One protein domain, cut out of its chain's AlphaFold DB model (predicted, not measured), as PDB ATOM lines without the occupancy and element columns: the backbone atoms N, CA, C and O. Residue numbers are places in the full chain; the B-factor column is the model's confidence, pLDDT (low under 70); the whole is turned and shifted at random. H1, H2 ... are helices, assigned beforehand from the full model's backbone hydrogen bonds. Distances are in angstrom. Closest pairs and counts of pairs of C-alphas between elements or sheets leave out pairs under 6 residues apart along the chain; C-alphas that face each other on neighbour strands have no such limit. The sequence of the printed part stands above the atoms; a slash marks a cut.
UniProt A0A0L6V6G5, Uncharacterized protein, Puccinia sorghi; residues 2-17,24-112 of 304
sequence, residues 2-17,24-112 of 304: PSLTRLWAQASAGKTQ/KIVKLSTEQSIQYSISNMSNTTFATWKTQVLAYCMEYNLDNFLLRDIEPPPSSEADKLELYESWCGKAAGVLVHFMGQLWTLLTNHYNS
ATOM      1  N   PRO A   2     118.984 138.419 169.560       41.03
ATOM      2  CA  PRO A   2     118.093 137.793 168.564       41.03
ATOM      3  C   PRO A   2     117.987 138.570 167.233       41.03
ATOM      4  O   PRO A   2     117.985 137.948 166.168       41.03
ATOM      5  N   SER A   3     118.007 139.910 167.284       57.81
ATOM      6  CA  SER A   3     117.860 140.802 166.117       57.81
ATOM      7  C   SER A   3     118.904 140.577 165.024       57.81
ATOM      8  O   SER A   3     118.569 140.391 163.854       57.81
ATOM      9  N   LEU A   4     120.183 140.524 165.407       54.31
ATOM     10  CA  LEU A   4     121.298 140.325 164.478       54.31
ATOM     11  C   LEU A   4     121.264 138.944 163.819       54.31
ATOM     12  O   LEU A   4     121.554 138.831 162.632       54.31
ATOM     13  N   THR A   5     120.862 137.907 164.555       57.84
ATOM     14  CA  THR A   5     120.726 136.548 164.012       57.84
ATOM     15  C   THR A   5     119.610 136.479 162.969       57.84
ATOM     16  O   THR A   5     119.795 135.855 161.923       57.84
ATOM     17  N   ARG A   6     118.477 137.163 163.197       64.56
ATOM     18  CA  ARG A   6     117.366 137.247 162.230       64.56
ATOM     19  C   ARG A   6     117.763 138.034 160.975       64.56
ATOM     20  O   ARG A   6     117.538 137.547 159.869       64.56
ATOM     21  N   LEU A   7     118.406 139.191 161.139       60.72
ATOM     22  CA  LEU A   7     118.919 139.992 160.018       60.72
ATOM     23  C   LEU A   7     119.972 139.229 159.205       60.72
ATOM     24  O   LEU A   7     119.974 139.293 157.977       60.72
ATOM     25  N   TRP A   8     120.837 138.460 159.870       62.50
ATOM     26  CA  TRP A   8     121.830 137.624 159.200       62.50
ATOM     27  C   TRP A   8     121.191 136.457 158.442       62.50
ATOM     28  O   TRP A   8     121.551 136.201 157.293       62.50
ATOM     29  N   ALA A   9     120.197 135.789 159.035       66.31
ATOM     30  CA  ALA A   9     119.440 134.738 158.363       66.31
ATOM     31  C   ALA A   9     118.755 135.269 157.091       66.31
ATOM     32  O   ALA A   9     118.883 134.648 156.036       66.31
ATOM     33  N   GLN A  10     118.129 136.451 157.158       64.94
ATOM     34  CA  GLN A  10     117.521 137.126 156.003       64.94
ATOM     35  C   GLN A  10     118.558 137.531 154.943       64.94
ATOM     36  O   GLN A  10     118.353 137.280 153.754       64.94
ATOM     37  N   ALA A  11     119.705 138.079 155.356       58.38
ATOM     38  CA  ALA A  11     120.801 138.421 154.449       58.38
ATOM     39  C   ALA A  11     121.405 137.187 153.750       58.38
ATOM     40  O   ALA A  11     121.818 137.273 152.591       58.38
ATOM     41  N   SER A  12     121.452 136.035 154.430       55.66
ATOM     42  CA  SER A  12     121.929 134.777 153.844       55.66
ATOM     43  C   SER A  12     120.889 134.137 152.914       55.66
ATOM     44  O   SER A  12     121.250 133.658 151.841       55.66
ATOM     45  N   ALA A  13     119.599 134.204 153.266       60.25
ATOM     46  CA  ALA A  13     118.501 133.645 152.478       60.25
ATOM     47  C   ALA A  13     118.296 134.395 151.150       60.25
ATOM     48  O   ALA A  13     118.008 133.772 150.127       60.25
ATOM     49  N   GLY A  14     118.533 135.712 151.133       53.12
ATOM     50  CA  GLY A  14     118.484 136.530 149.917       53.12
ATOM     51  C   GLY A  14     119.532 136.170 148.852       53.12
ATOM     52  O   GLY A  14     119.386 136.585 147.706       53.12
ATOM     53  N   LYS A  15     120.566 135.379 149.185       46.69
ATOM     54  CA  LYS A  15     121.544 134.867 148.205       46.69
ATOM     55  C   LYS A  15     121.094 133.587 147.490       46.69
ATOM     56  O   LYS A  15     121.678 133.260 146.462       46.69
ATOM     57  N   THR A  16     120.078 132.880 147.991       38.78
ATOM     58  CA  THR A  16     119.691 131.544 147.488       38.78
ATOM     59  C   THR A  16     118.488 131.573 146.535       38.78
ATOM     60  O   THR A  16     118.199 130.571 145.890       38.78
ATOM     61  N   GLN A  17     117.811 132.714 146.372       37.00
ATOM     62  CA  GLN A  17     116.789 132.894 145.334       37.00
ATOM     63  C   GLN A  17     117.238 133.908 144.279       37.00
ATOM     64  O   GLN A  17     117.053 135.114 144.428       37.00
ATOM     65  N   LYS A  24     115.583 144.746 142.177       40.19
ATOM     66  CA  LYS A  24     116.470 145.905 142.189       40.19
ATOM     67  C   LYS A  24     117.190 145.857 143.536       40.19
ATOM     68  O   LYS A  24     116.713 146.418 144.515       40.19
ATOM     69  N   ILE A  25     118.334 145.174 143.590       40.47
ATOM     70  CA  ILE A  25     119.358 145.488 144.580       40.47
ATOM     71  C   ILE A  25     119.577 146.978 144.383       40.47
ATOM     72  O   ILE A  25     120.043 147.406 143.324       40.47
ATOM     73  N   VAL A  26     119.108 147.765 145.348       43.94
ATOM     74  CA  VAL A  26     119.301 149.204 145.371       43.94
ATOM     75  C   VAL A  26     120.811 149.392 145.388       43.94
ATOM     76  O   VAL A  26     121.450 149.282 146.431       43.94
ATOM     77  N   LYS A  27     121.402 149.610 144.208       42.09
ATOM     78  CA  LYS A  27     122.679 150.301 144.100       42.09
ATOM     79  C   LYS A  27     122.423 151.618 144.815       42.09
ATOM     80  O   LYS A  27     121.722 152.468 144.270       42.09
ATOM     81  N   LEU A  28     122.904 151.742 146.055       47.88
ATOM     82  CA  LEU A  28     123.091 153.052 146.665       47.88
ATOM     83  C   LEU A  28     123.773 153.898 145.594       47.88
ATOM     84  O   LEU A  28     124.792 153.467 145.042       47.88
ATOM     85  N   SER A  29     123.140 155.004 145.197       43.47
ATOM     86  CA  SER A  29     123.704 155.832 144.142       43.47
ATOM     87  C   SER A  29     125.104 156.237 144.587       43.47
ATOM     88  O   SER A  29     125.348 156.546 145.757       43.47
ATOM     89  N   THR A  30     126.044 156.181 143.654       47.72
ATOM     90  CA  THR A  30     127.458 156.456 143.897       47.72
ATOM     91  C   THR A  30     127.676 157.847 144.511       47.72
ATOM     92  O   THR A  30     128.705 158.075 145.128       47.72
ATOM     93  N   GLU A  31     126.691 158.747 144.407       39.06
ATOM     94  CA  GLU A  31     126.699 160.105 144.961       39.06
ATOM     95  C   GLU A  31     126.382 160.169 146.468       39.06
ATOM     96  O   GLU A  31     126.985 160.976 147.169       39.06
ATOM     97  N   GLN A  32     125.528 159.291 147.018       49.53
ATOM     98  CA  GLN A  32     125.279 159.232 148.475       49.53
ATOM     99  C   GLN A  32     126.392 158.498 149.239       49.53
ATOM    100  O   GLN A  32     126.578 158.709 150.434       49.53
ATOM    101  N   SER A  33     127.173 157.667 148.544       46.66
ATOM    102  CA  SER A  33     128.291 156.914 149.127       46.66
ATOM    103  C   SER A  33     129.514 157.778 149.470       46.66
ATOM    104  O   SER A  33     130.404 157.300 150.171       46.66
ATOM    105  N   ILE A  34     129.599 159.016 148.966       45.34
ATOM    106  CA  ILE A  34     130.800 159.862 149.093       45.34
ATOM    107  C   ILE A  34     130.808 160.639 150.419       45.34
ATOM    108  O   ILE A  34     131.879 160.946 150.941       45.34
ATOM    109  N   GLN A  35     129.640 160.923 151.004       48.72
ATOM    110  CA  GLN A  35     129.550 161.833 152.151       48.72
ATOM    111  C   GLN A  35     129.996 161.197 153.479       48.72
ATOM    112  O   GLN A  35     130.495 161.900 154.354       48.72
ATOM    113  N   TYR A  36     129.937 159.866 153.594       54.19
ATOM    114  CA  TYR A  36     130.455 159.135 154.750       54.19
ATOM    115  C   TYR A  36     131.357 158.000 154.301       54.19
ATOM    116  O   TYR A  36     130.967 156.836 154.211       54.19
ATOM    117  N   SER A  37     132.619 158.348 154.071       59.75
ATOM    118  CA  SER A  37     133.703 157.372 154.102       59.75
ATOM    119  C   SER A  37     133.828 156.858 155.540       59.75
ATOM    120  O   SER A  37     134.643 157.377 156.306       59.75
ATOM    121  N   ILE A  38     132.999 155.886 155.953       62.84
ATOM    122  CA  ILE A  38     133.229 155.194 157.227       62.84
ATOM    123  C   ILE A  38     134.661 154.678 157.167       62.84
ATOM    124  O   ILE A  38     135.038 153.941 156.253       62.84
ATOM    125  N   SER A  39     135.479 155.167 158.095       60.31
ATOM    126  CA  SER A  39     136.911 154.943 158.066       60.31
ATOM    127  C   SER A  39     137.177 153.441 158.079       60.31
ATOM    128  O   SER A  39     136.665 152.718 158.935       60.31
ATOM    129  N   ASN A  40     137.981 152.972 157.125       63.41
ATOM    130  CA  ASN A  40     138.490 151.606 157.131       63.41
ATOM    131  C   ASN A  40     139.119 151.327 158.510       63.41
ATOM    132  O   ASN A  40     139.882 152.163 159.009       63.41
ATOM    133  N   MET A  41     138.822 150.180 159.139       62.56
ATOM    134  CA  MET A  41     139.342 149.916 160.492       62.56
ATOM    135  C   MET A  41     140.869 149.794 160.548       62.56
ATOM    136  O   MET A  41     141.421 149.636 161.631       62.56
ATOM    137  N   SER A  42     141.579 149.862 159.417       62.38
ATOM    138  CA  SER A  42     143.041 149.936 159.405       62.38
ATOM    139  C   SER A  42     143.595 151.096 160.246       62.38
ATOM    140  O   SER A  42     144.717 150.988 160.732       62.38
ATOM    141  N   ASN A  43     142.818 152.173 160.446       73.19
ATOM    142  CA  ASN A  43     143.275 153.400 161.112       73.19
ATOM    143  C   ASN A  43     142.451 153.788 162.355       73.19
ATOM    144  O   ASN A  43     142.653 154.872 162.901       73.19
ATOM    145  N   THR A  44     141.503 152.959 162.804       77.69
ATOM    146  CA  THR A  44     140.626 153.277 163.945       77.69
ATOM    147  C   THR A  44     140.458 152.067 164.869       77.69
ATOM    148  O   THR A  44     140.682 150.925 164.476       77.69
ATOM    149  N   THR A  45     140.092 152.295 166.134       81.00
ATOM    150  CA  THR A  45     139.816 151.187 167.066       81.00
ATOM    151  C   THR A  45     138.449 150.562 166.785       81.00
ATOM    152  O   THR A  45     137.553 151.234 166.276       81.00
ATOM    153  N   PHE A  46     138.233 149.306 167.199       77.94
ATOM    154  CA  PHE A  46     136.918 148.659 167.078       77.94
ATOM    155  C   PHE A  46     135.797 149.464 167.754       77.94
ATOM    156  O   PHE A  46     134.693 149.545 167.223       77.94
ATOM    157  N   ALA A  47     136.077 150.096 168.901       81.50
ATOM    158  CA  ALA A  47     135.112 150.954 169.586       81.50
ATOM    159  C   ALA A  47     134.750 152.183 168.736       81.50
ATOM    160  O   ALA A  47     133.570 152.468 168.551       81.50
ATOM    161  N   THR A  48     135.750 152.865 168.167       82.12
ATOM    162  CA  THR A  48     135.546 154.014 167.269       82.12
ATOM    163  C   THR A  48     134.760 153.615 166.023       82.12
ATOM    164  O   THR A  48     133.773 154.264 165.688       82.12
ATOM    165  N   TRP A  49     135.152 152.516 165.376       84.06
ATOM    166  CA  TRP A  49     134.469 151.986 164.200       84.06
ATOM    167  C   TRP A  49     133.012 151.613 164.501       84.06
ATOM    168  O   TRP A  49     132.109 152.005 163.766       84.06
ATOM    169  N   LYS A  50     132.754 150.928 165.624       83.50
ATOM    170  CA  LYS A  50     131.395 150.570 166.055       83.50
ATOM    171  C   LYS A  50     130.524 151.817 166.229       83.50
ATOM    172  O   LYS A  50     129.376 151.817 165.792       83.50
ATOM    173  N   THR A  51     131.067 152.870 166.839       86.44
ATOM    174  CA  THR A  51     130.368 154.153 166.999       86.44
ATOM    175  C   THR A  51     130.084 154.819 165.654       86.44
ATOM    176  O   THR A  51     128.983 155.319 165.464       86.44
ATOM    177  N   GLN A  52     131.024 154.788 164.704       84.94
ATOM    178  CA  GLN A  52     130.821 155.341 163.357       84.94
ATOM    179  C   GLN A  52     129.728 154.594 162.580       84.94
ATOM    180  O   GLN A  52     128.865 155.232 161.984       84.94
ATOM    181  N   VAL A  53     129.723 153.255 162.624       83.25
ATOM    182  CA  VAL A  53     128.665 152.440 162.001       83.25
ATOM    183  C   VAL A  53     127.308 152.734 162.641       83.25
ATOM    184  O   VAL A  53     126.321 152.897 161.930       83.25
ATOM    185  N   LEU A  54     127.252 152.851 163.972       85.38
ATOM    186  CA  LEU A  54     126.013 153.195 164.666       85.38
ATOM    187  C   LEU A  54     125.523 154.602 164.296       85.38
ATOM    188  O   LEU A  54     124.347 154.755 163.991       85.38
ATOM    189  N   ALA A  55     126.411 155.600 164.280       88.00
ATOM    190  CA  ALA A  55     126.077 156.972 163.907       88.00
ATOM    191  C   ALA A  55     125.525 157.053 162.476       88.00
ATOM    192  O   ALA A  55     124.491 157.679 162.259       88.00
ATOM    193  N   TYR A  56     126.146 156.335 161.533       85.38
ATOM    194  CA  TYR A  56     125.628 156.200 160.172       85.38
ATOM    195  C   TYR A  56     124.223 155.592 160.173       85.38
ATOM    196  O   TYR A  56     123.306 156.131 159.567       85.38
ATOM    197  N   CYS A  57     123.996 154.502 160.908       85.25
ATOM    198  CA  CYS A  57     122.658 153.920 160.993       85.25
ATOM    199  C   CYS A  57     121.632 154.865 161.632       85.25
ATOM    200  O   CYS A  57     120.492 154.874 161.177       85.25
ATOM    201  N   MET A  58     122.012 155.678 162.620       88.50
ATOM    202  CA  MET A  58     121.126 156.685 163.218       88.50
ATOM    203  C   MET A  58     120.728 157.771 162.210       88.50
ATOM    204  O   MET A  58     119.560 158.136 162.150       88.50
ATOM    205  N   GLU A  59     121.655 158.242 161.373       88.94
ATOM    206  CA  GLU A  59     121.380 159.268 160.354       88.94
ATOM    207  C   GLU A  59     120.326 158.823 159.329       88.94
ATOM    208  O   GLU A  59     119.490 159.616 158.894       88.94
ATOM    209  N   TYR A  60     120.306 157.531 158.997       85.00
ATOM    210  CA  TYR A  60     119.308 156.942 158.099       85.00
ATOM    211  C   TYR A  60     118.090 156.349 158.831       85.00
ATOM    212  O   TYR A  60     117.278 155.679 158.192       85.00
ATOM    213  N   ASN A  61     117.942 156.579 160.143       88.69
ATOM    214  CA  ASN A  61     116.889 155.998 160.995       88.69
ATOM    215  C   ASN A  61     116.835 154.452 160.956       88.69
ATOM    216  O   ASN A  61     115.776 153.836 161.086       88.69
ATOM    217  N   LEU A  62     117.986 153.811 160.747       87.31
ATOM    218  CA  LEU A  62     118.164 152.355 160.708       87.31
ATOM    219  C   LEU A  62     118.629 151.778 162.054       87.31
ATOM    220  O   LEU A  62     118.673 150.559 162.224       87.31
ATOM    221  N   ASP A  63     118.995 152.626 163.012       87.88
ATOM    222  CA  ASP A  63     119.505 152.244 164.331       87.88
ATOM    223  C   ASP A  63     118.534 151.345 165.102       87.88
ATOM    224  O   ASP A  63     118.962 150.370 165.724       87.88
ATOM    225  N   ASN A  64     117.228 151.587 164.987       86.94
ATOM    226  CA  ASN A  64     116.222 150.749 165.634       86.94
ATOM    227  C   ASN A  64     116.253 149.298 165.123       86.94
ATOM    228  O   ASN A  64     116.034 148.391 165.919       86.94
ATOM    229  N   PHE A  65     116.591 149.058 163.850       82.44
ATOM    230  CA  PHE A  65     116.722 147.698 163.301       82.44
ATOM    231  C   PHE A  65     117.980 146.985 163.810       82.44
ATOM    232  O   PHE A  65     118.031 145.758 163.832       82.44
ATOM    233  N   LEU A  66     119.001 147.734 164.237       79.75
ATOM    234  CA  LEU A  66     120.217 147.167 164.820       79.75
ATOM    235  C   LEU A  66     120.087 146.929 166.325       79.75
ATOM    236  O   LEU A  66     120.568 145.919 166.845       79.75
ATOM    237  N   LEU A  67     119.478 147.884 167.026       83.31
ATOM    238  CA  LEU A  67     119.452 147.933 168.483       83.31
ATOM    239  C   LEU A  67     118.231 147.242 169.091       83.31
ATOM    240  O   LEU A  67     118.289 146.851 170.257       83.31
ATOM    241  N   ARG A  68     117.136 147.101 168.337       85.62
ATOM    242  CA  ARG A  68     115.869 146.557 168.833       85.62
ATOM    243  C   ARG A  68     115.388 145.409 167.955       85.62
ATOM    244  O   ARG A  68     115.634 145.366 166.754       85.62
ATOM    245  N   ASP A  69     114.678 144.479 168.580       81.19
ATOM    246  CA  ASP A  69     113.898 143.471 167.874       81.19
ATOM    247  C   ASP A  69     112.586 144.128 167.423       81.19
ATOM    248  O   ASP A  69     111.633 144.223 168.192       81.19
ATOM    249  N   ILE A  70     112.567 144.657 166.198       87.38
ATOM    250  CA  ILE A  70     111.344 145.200 165.597       87.38
ATOM    251  C   ILE A  70     110.538 144.033 165.023       87.38
ATOM    252  O   ILE A  70     111.063 143.209 164.268       87.38
ATOM    253  N   GLU A  71     109.264 143.945 165.396       90.69
ATOM    254  CA  GLU A  71     108.348 142.973 164.809       90.69
ATOM    255  C   GLU A  71     107.837 143.461 163.447       90.69
ATOM    256  O   GLU A  71     107.588 144.658 163.274       90.69
ATOM    257  N   PRO A  72     107.685 142.554 162.465       90.56
ATOM    258  CA  PRO A  72     107.105 142.913 161.182       90.56
ATOM    259  C   PRO A  72     105.646 143.366 161.367       90.56
ATOM    260  O   PRO A  72     104.921 142.772 162.172       90.56
ATOM    261  N   PRO A  73     105.187 144.375 160.606       91.88
ATOM    262  CA  PRO A  73     103.778 144.746 160.562       91.88
ATOM    263  C   PRO A  73     102.886 143.553 160.172       91.88
ATOM    264  O   PRO A  73     103.339 142.653 159.457       91.88
ATOM    265  N   PRO A  74     101.611 143.530 160.599       93.25
ATOM    266  CA  PRO A  74     100.683 142.475 160.207       93.25
ATOM    267  C   PRO A  74     100.462 142.485 158.689       93.25
ATOM    268  O   PRO A  74     100.428 143.538 158.054       93.25
ATOM    269  N   SER A  75     100.236 141.310 158.098       91.31
ATOM    270  CA  SER A  75     100.057 141.149 156.645       91.31
ATOM    271  C   SER A  75      98.853 141.907 156.072       91.31
ATOM    272  O   SER A  75      98.781 142.119 154.866       91.31
ATOM    273  N   SER A  76      97.905 142.314 156.922       91.88
ATOM    274  CA  SER A  76      96.782 143.180 156.556       91.88
ATOM    275  C   SER A  76      97.211 144.600 156.165       91.88
ATOM    276  O   SER A  76      96.431 145.315 155.547       91.88
ATOM    277  N   GLU A  77      98.430 145.018 156.517       93.44
ATOM    278  CA  GLU A  77      98.984 146.344 156.238       93.44
ATOM    279  C   GLU A  77     100.107 146.269 155.185       93.44
ATOM    280  O   GLU A  77     101.274 146.538 155.477       93.44
ATOM    281  N   ALA A  78      99.754 145.887 153.953       92.19
ATOM    282  CA  ALA A  78     100.710 145.584 152.882       92.19
ATOM    283  C   ALA A  78     101.756 146.692 152.634       92.19
ATOM    284  O   ALA A  78     102.947 146.395 152.567       92.19
ATOM    285  N   ASP A  79     101.346 147.963 152.593       93.94
ATOM    286  CA  ASP A  79     102.257 149.089 152.326       93.94
ATOM    287  C   ASP A  79     103.302 149.277 153.440       93.94
ATOM    288  O   ASP A  79     104.474 149.565 153.189       93.94
ATOM    289  N   LYS A  80     102.891 149.089 154.702       91.94
ATOM    290  CA  LYS A  80     103.800 149.169 155.855       91.94
ATOM    291  C   LYS A  80     104.747 147.975 155.882       91.94
ATOM    292  O   LYS A  80     105.907 148.143 156.254       91.94
ATOM    293  N   LEU A  81     104.266 146.795 155.489       91.19
ATOM    294  CA  LEU A  81     105.088 145.595 155.379       91.19
ATOM    295  C   LEU A  81     106.158 145.751 154.287       91.19
ATOM    296  O   LEU A  81     107.326 145.487 154.559       91.19
ATOM    297  N   GLU A  82     105.803 146.261 153.104       91.25
ATOM    298  CA  GLU A  82     106.767 146.528 152.025       91.25
ATOM    299  C   GLU A  82     107.825 147.562 152.453       91.25
ATOM    300  O   GLU A  82     109.027 147.366 152.242       91.25
ATOM    301  N   LEU A  83     107.405 148.644 153.121       90.44
ATOM    302  CA  LEU A  83     108.329 149.648 153.657       90.44
ATOM    303  C   LEU A  83     109.269 149.051 154.718       90.44
ATOM    304  O   LEU A  83     110.477 149.310 154.692       90.44
ATOM    305  N   TYR A  84     108.730 148.226 155.620       90.44
ATOM    306  CA  TYR A  84     109.497 147.516 156.642       90.44
ATOM    307  C   TYR A  84     110.536 146.571 156.024       90.44
ATOM    308  O   TYR A  84     111.702 146.595 156.428       90.44
ATOM    309  N   GLU A  85     110.157 145.775 155.021       90.12
ATOM    310  CA  GLU A  85     111.071 144.872 154.312       90.12
ATOM    311  C   GLU A  85     112.161 145.645 153.562       90.12
ATOM    312  O   GLU A  85     113.339 145.277 153.622       90.12
ATOM    313  N   SER A  86     111.801 146.763 152.925       91.50
ATOM    314  CA  SER A  86     112.749 147.665 152.264       91.50
ATOM    315  C   SER A  86     113.794 148.212 153.243       91.50
ATOM    316  O   SER A  86     114.994 148.225 152.946       91.50
ATOM    317  N   TRP A  87     113.373 148.634 154.438       88.12
ATOM    318  CA  TRP A  87     114.273 149.156 155.472       88.12
ATOM    319  C   TRP A  87     115.128 148.060 156.112       88.12
ATOM    320  O   TRP A  87     116.337 148.256 156.266       88.12
ATOM    321  N   CYS A  88     114.554 146.884 156.379       86.19
ATOM    322  CA  CYS A  88     115.306 145.696 156.788       86.19
ATOM    323  C   CYS A  88     116.394 145.349 155.766       86.19
ATOM    324  O   CYS A  88     117.547 145.127 156.139       86.19
ATOM    325  N   GLY A  89     116.056 145.357 154.474       87.31
ATOM    326  CA  GLY A  89     116.997 145.096 153.386       87.31
ATOM    327  C   GLY A  89     118.143 146.108 153.339       87.31
ATOM    328  O   GLY A  89     119.303 145.720 153.182       87.31
ATOM    329  N   LYS A  90     117.852 147.399 153.547       87.56
ATOM    330  CA  LYS A  90     118.880 148.451 153.642       87.56
ATOM    331  C   LYS A  90     119.797 148.242 154.849       87.56
ATOM    332  O   LYS A  90     121.016 148.254 154.681       87.56
ATOM    333  N   ALA A  91     119.237 147.999 156.035       83.38
ATOM    334  CA  ALA A  91     120.015 147.736 157.248       83.38
ATOM    335  C   ALA A  91     120.896 146.481 157.102       83.38
ATOM    336  O   ALA A  91     122.084 146.510 157.431       83.38
ATOM    337  N   ALA A  92     120.350 145.404 156.532       83.12
ATOM    338  CA  ALA A  92     121.090 144.184 156.232       83.12
ATOM    339  C   ALA A  92     122.217 144.432 155.217       83.12
ATOM    340  O   ALA A  92     123.332 143.961 155.424       83.12
ATOM    341  N   GLY A  93     121.971 145.203 154.154       85.81
ATOM    342  CA  GLY A  93     122.993 145.565 153.168       85.81
ATOM    343  C   GLY A  93     124.159 146.345 153.783       85.81
ATOM    344  O   GLY A  93     125.320 146.007 153.544       85.81
ATOM    345  N   VAL A  94     123.851 147.326 154.635       83.50
ATOM    346  CA  VAL A  94     124.840 148.099 155.404       83.50
ATOM    347  C   VAL A  94     125.661 147.177 156.310       83.50
ATOM    348  O   VAL A  94     126.893 147.210 156.275       83.50
ATOM    349  N   LEU A  95     125.003 146.292 157.064       81.00
ATOM    350  CA  LEU A  95     125.687 145.314 157.911       81.00
ATOM    351  C   LEU A  95     126.567 144.366 157.106       81.00
ATOM    352  O   LEU A  95     127.703 144.141 157.497       81.00
ATOM    353  N   VAL A  96     126.086 143.812 155.995       83.81
ATOM    354  CA  VAL A  96     126.870 142.893 155.158       83.81
ATOM    355  C   VAL A  96     128.110 143.590 154.608       83.81
ATOM    356  O   VAL A  96     129.186 142.994 154.611       83.81
ATOM    357  N   HIS A  97     127.990 144.851 154.186       83.06
ATOM    358  CA  HIS A  97     129.131 145.636 153.725       83.06
ATOM    359  C   HIS A  97     130.182 145.807 154.834       83.06
ATOM    360  O   HIS A  97     131.350 145.463 154.645       83.06
ATOM    361  N   PHE A  98     129.762 146.256 156.020       80.62
ATOM    362  CA  PHE A  98     130.664 146.500 157.148       80.62
ATOM    363  C   PHE A  98     131.220 145.223 157.780       80.62
ATOM    364  O   PHE A  98     132.409 145.152 158.086       80.62
ATOM    365  N   MET A  99     130.395 144.189 157.926       78.19
ATOM    366  CA  MET A  99     130.812 142.864 158.387       78.19
ATOM    367  C   MET A  99     131.756 142.202 157.393       78.19
ATOM    368  O   MET A  99     132.688 141.533 157.822       78.19
ATOM    369  N   GLY A 100     131.568 142.406 156.086       80.12
ATOM    370  CA  GLY A 100     132.501 141.936 155.065       80.12
ATOM    371  C   GLY A 100     133.889 142.548 155.246       80.12
ATOM    372  O   GLY A 100     134.876 141.819 155.310       80.12
ATOM    373  N   GLN A 101     133.963 143.871 155.428       80.81
ATOM    374  CA  GLN A 101     135.232 144.554 155.707       80.81
ATOM    375  C   GLN A 101     135.858 144.092 157.030       80.81
ATOM    376  O   GLN A 101     137.045 143.764 157.067       80.81
ATOM    377  N   LEU A 102     135.063 144.017 158.104       78.31
ATOM    378  CA  LEU A 102     135.503 143.516 159.409       78.31
ATOM    379  C   LEU A 102     136.040 142.083 159.298       78.31
ATOM    380  O   LEU A 102     137.097 141.779 159.841       78.31
ATOM    381  N   TRP A 103     135.348 141.214 158.564       78.69
ATOM    382  CA  TRP A 103     135.762 139.834 158.333       78.69
ATOM    383  C   TRP A 103     137.085 139.753 157.575       78.69
ATOM    384  O   TRP A 103     137.976 139.010 157.986       78.69
ATOM    385  N   THR A 104     137.254 140.542 156.511       80.50
ATOM    386  CA  THR A 104     138.529 140.647 155.791       80.50
ATOM    387  C   THR A 104     139.647 141.122 156.715       80.50
ATOM    388  O   THR A 104     140.725 140.534 156.715       80.50
ATOM    389  N   LEU A 105     139.400 142.134 157.549       80.19
ATOM    390  CA  LEU A 105     140.390 142.646 158.499       80.19
ATOM    391  C   LEU A 105     140.763 141.617 159.567       80.19
ATOM    392  O   LEU A 105     141.947 141.426 159.838       80.19
ATOM    393  N   LEU A 106     139.781 140.912 160.133       76.31
ATOM    394  CA  LEU A 106     140.021 139.824 161.082       76.31
ATOM    395  C   LEU A 106     140.806 138.691 160.420       76.31
ATOM    396  O   LEU A 106     141.796 138.226 160.978       76.31
ATOM    397  N   THR A 107     140.420 138.296 159.208       80.69
ATOM    398  CA  THR A 107     141.110 137.253 158.440       80.69
ATOM    399  C   THR A 107     142.553 137.663 158.162       80.69
ATOM    400  O   THR A 107     143.463 136.872 158.391       80.69
ATOM    401  N   ASN A 108     142.791 138.907 157.743       84.12
ATOM    402  CA  ASN A 108     144.133 139.436 157.503       84.12
ATOM    403  C   ASN A 108     144.959 139.522 158.789       84.12
ATOM    404  O   ASN A 108     146.159 139.259 158.757       84.12
ATOM    405  N   HIS A 109     144.340 139.870 159.919       81.88
ATOM    406  CA  HIS A 109     145.015 139.913 161.212       81.88
ATOM    407  C   HIS A 109     145.437 138.508 161.665       81.88
ATOM    408  O   HIS A 109     146.612 138.297 161.964       81.88
ATOM    409  N   TYR A 110     144.522 137.536 161.661       77.50
ATOM    410  CA  TYR A 110     144.814 136.171 162.112       77.50
ATOM    411  C   TYR A 110     145.699 135.385 161.134       77.50
ATOM    412  O   TYR A 110     146.544 134.611 161.578       77.50
ATOM    413  N   ASN A 111     145.592 135.639 159.826       84.62
ATOM    414  CA  ASN A 111     146.478 135.071 158.800       84.62
ATOM    415  C   ASN A 111     147.687 135.970 158.496       84.62
ATOM    416  O   ASN A 111     148.372 135.784 157.487       84.62
ATOM    417  N   SER A 112     147.956 136.965 159.346       91.44
ATOM    418  CA  SER A 112     149.084 137.866 159.147       91.44
ATOM    419  C   SER A 112     150.386 137.074 159.128       91.44
ATOM    420  O   SER A 112     150.669 136.292 160.037       91.44
TER     421      SER A 112
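Overview. This is residues 2 to 17 and 24 to 112 of the 304 residues of an uncharacterized protein of Puccinia sorghi (UniProt A0A0L6V6G5). What shape is this? One long helix, H4, makes the longest axis; H1 crosses its middle at about a right angle, H2 runs loosely beside its later half the opposite way, and short H3 sits near its middle. Residues 24 to 45, before H2, are a long loop with no named element, of which 29 to 35 stick out. What is it made of? The printed part has 105 residues with four named helices in the order H1, H2, H3, H4 and no named strand, an all helix class; it is only just compact, close to loose, with a radius of gyration of the C-alphas of 15.2 A, and spans 52 by 29 by 26 A.

Along the chain. Where is the longest helix? H4 is residues 78 to 110, 46.0 A long, from C-alpha 78 at (100.710, 145.584, 152.882) to C-alpha 110 at (144.814, 136.171, 162.112). Where are the others? H1 is residues 2 to 13, 16.6 A, beginning at C-alpha 2 at (118.093, 137.793, 168.564). H2 is residues 46 to 59, 20.0 A, and H3 is residues 63 to 67, 6.0 A.

Arrangement. What touches H4? H1, with residues 7 to 11 alone, touches it about perpendicular at 90 degrees, the closest C-alphas, of Ala 11 and Ala 92, being 6.0 A apart. H3 only just touches it, with 3 pairs of C-alphas within 8 A, the closest being Phe 65 and Ala 91 at 6.9 A. Where is H2? It is close to but not clearly touching H4, at a shallow tilt of 19 degrees, opposite ways; the closest C-alphas, of Cys 57 and Ala 91, are 7.7 A apart. H1 and H2 are apart. Are the helix backbones complete? In H1, H2, H3 and H4 every O i to N i+4 pair is within hydrogen-bond range.

Size, cuts and confidence. How large is it? The two C-alphas farthest apart, of Ser 76 and Ser 112, are 52.6 A apart. Is there a cut? Residues 18 to 23 are not printed, and C-alphas 17 and 24 are 13.4 A apart; of the links printed whole, H2 to H3 is tight and H3 to H4 short. Where is confidence low? The pLDDT is under 70 in residues 2 to 17 and 24 to 42, and its mean over the printed part is 74.3.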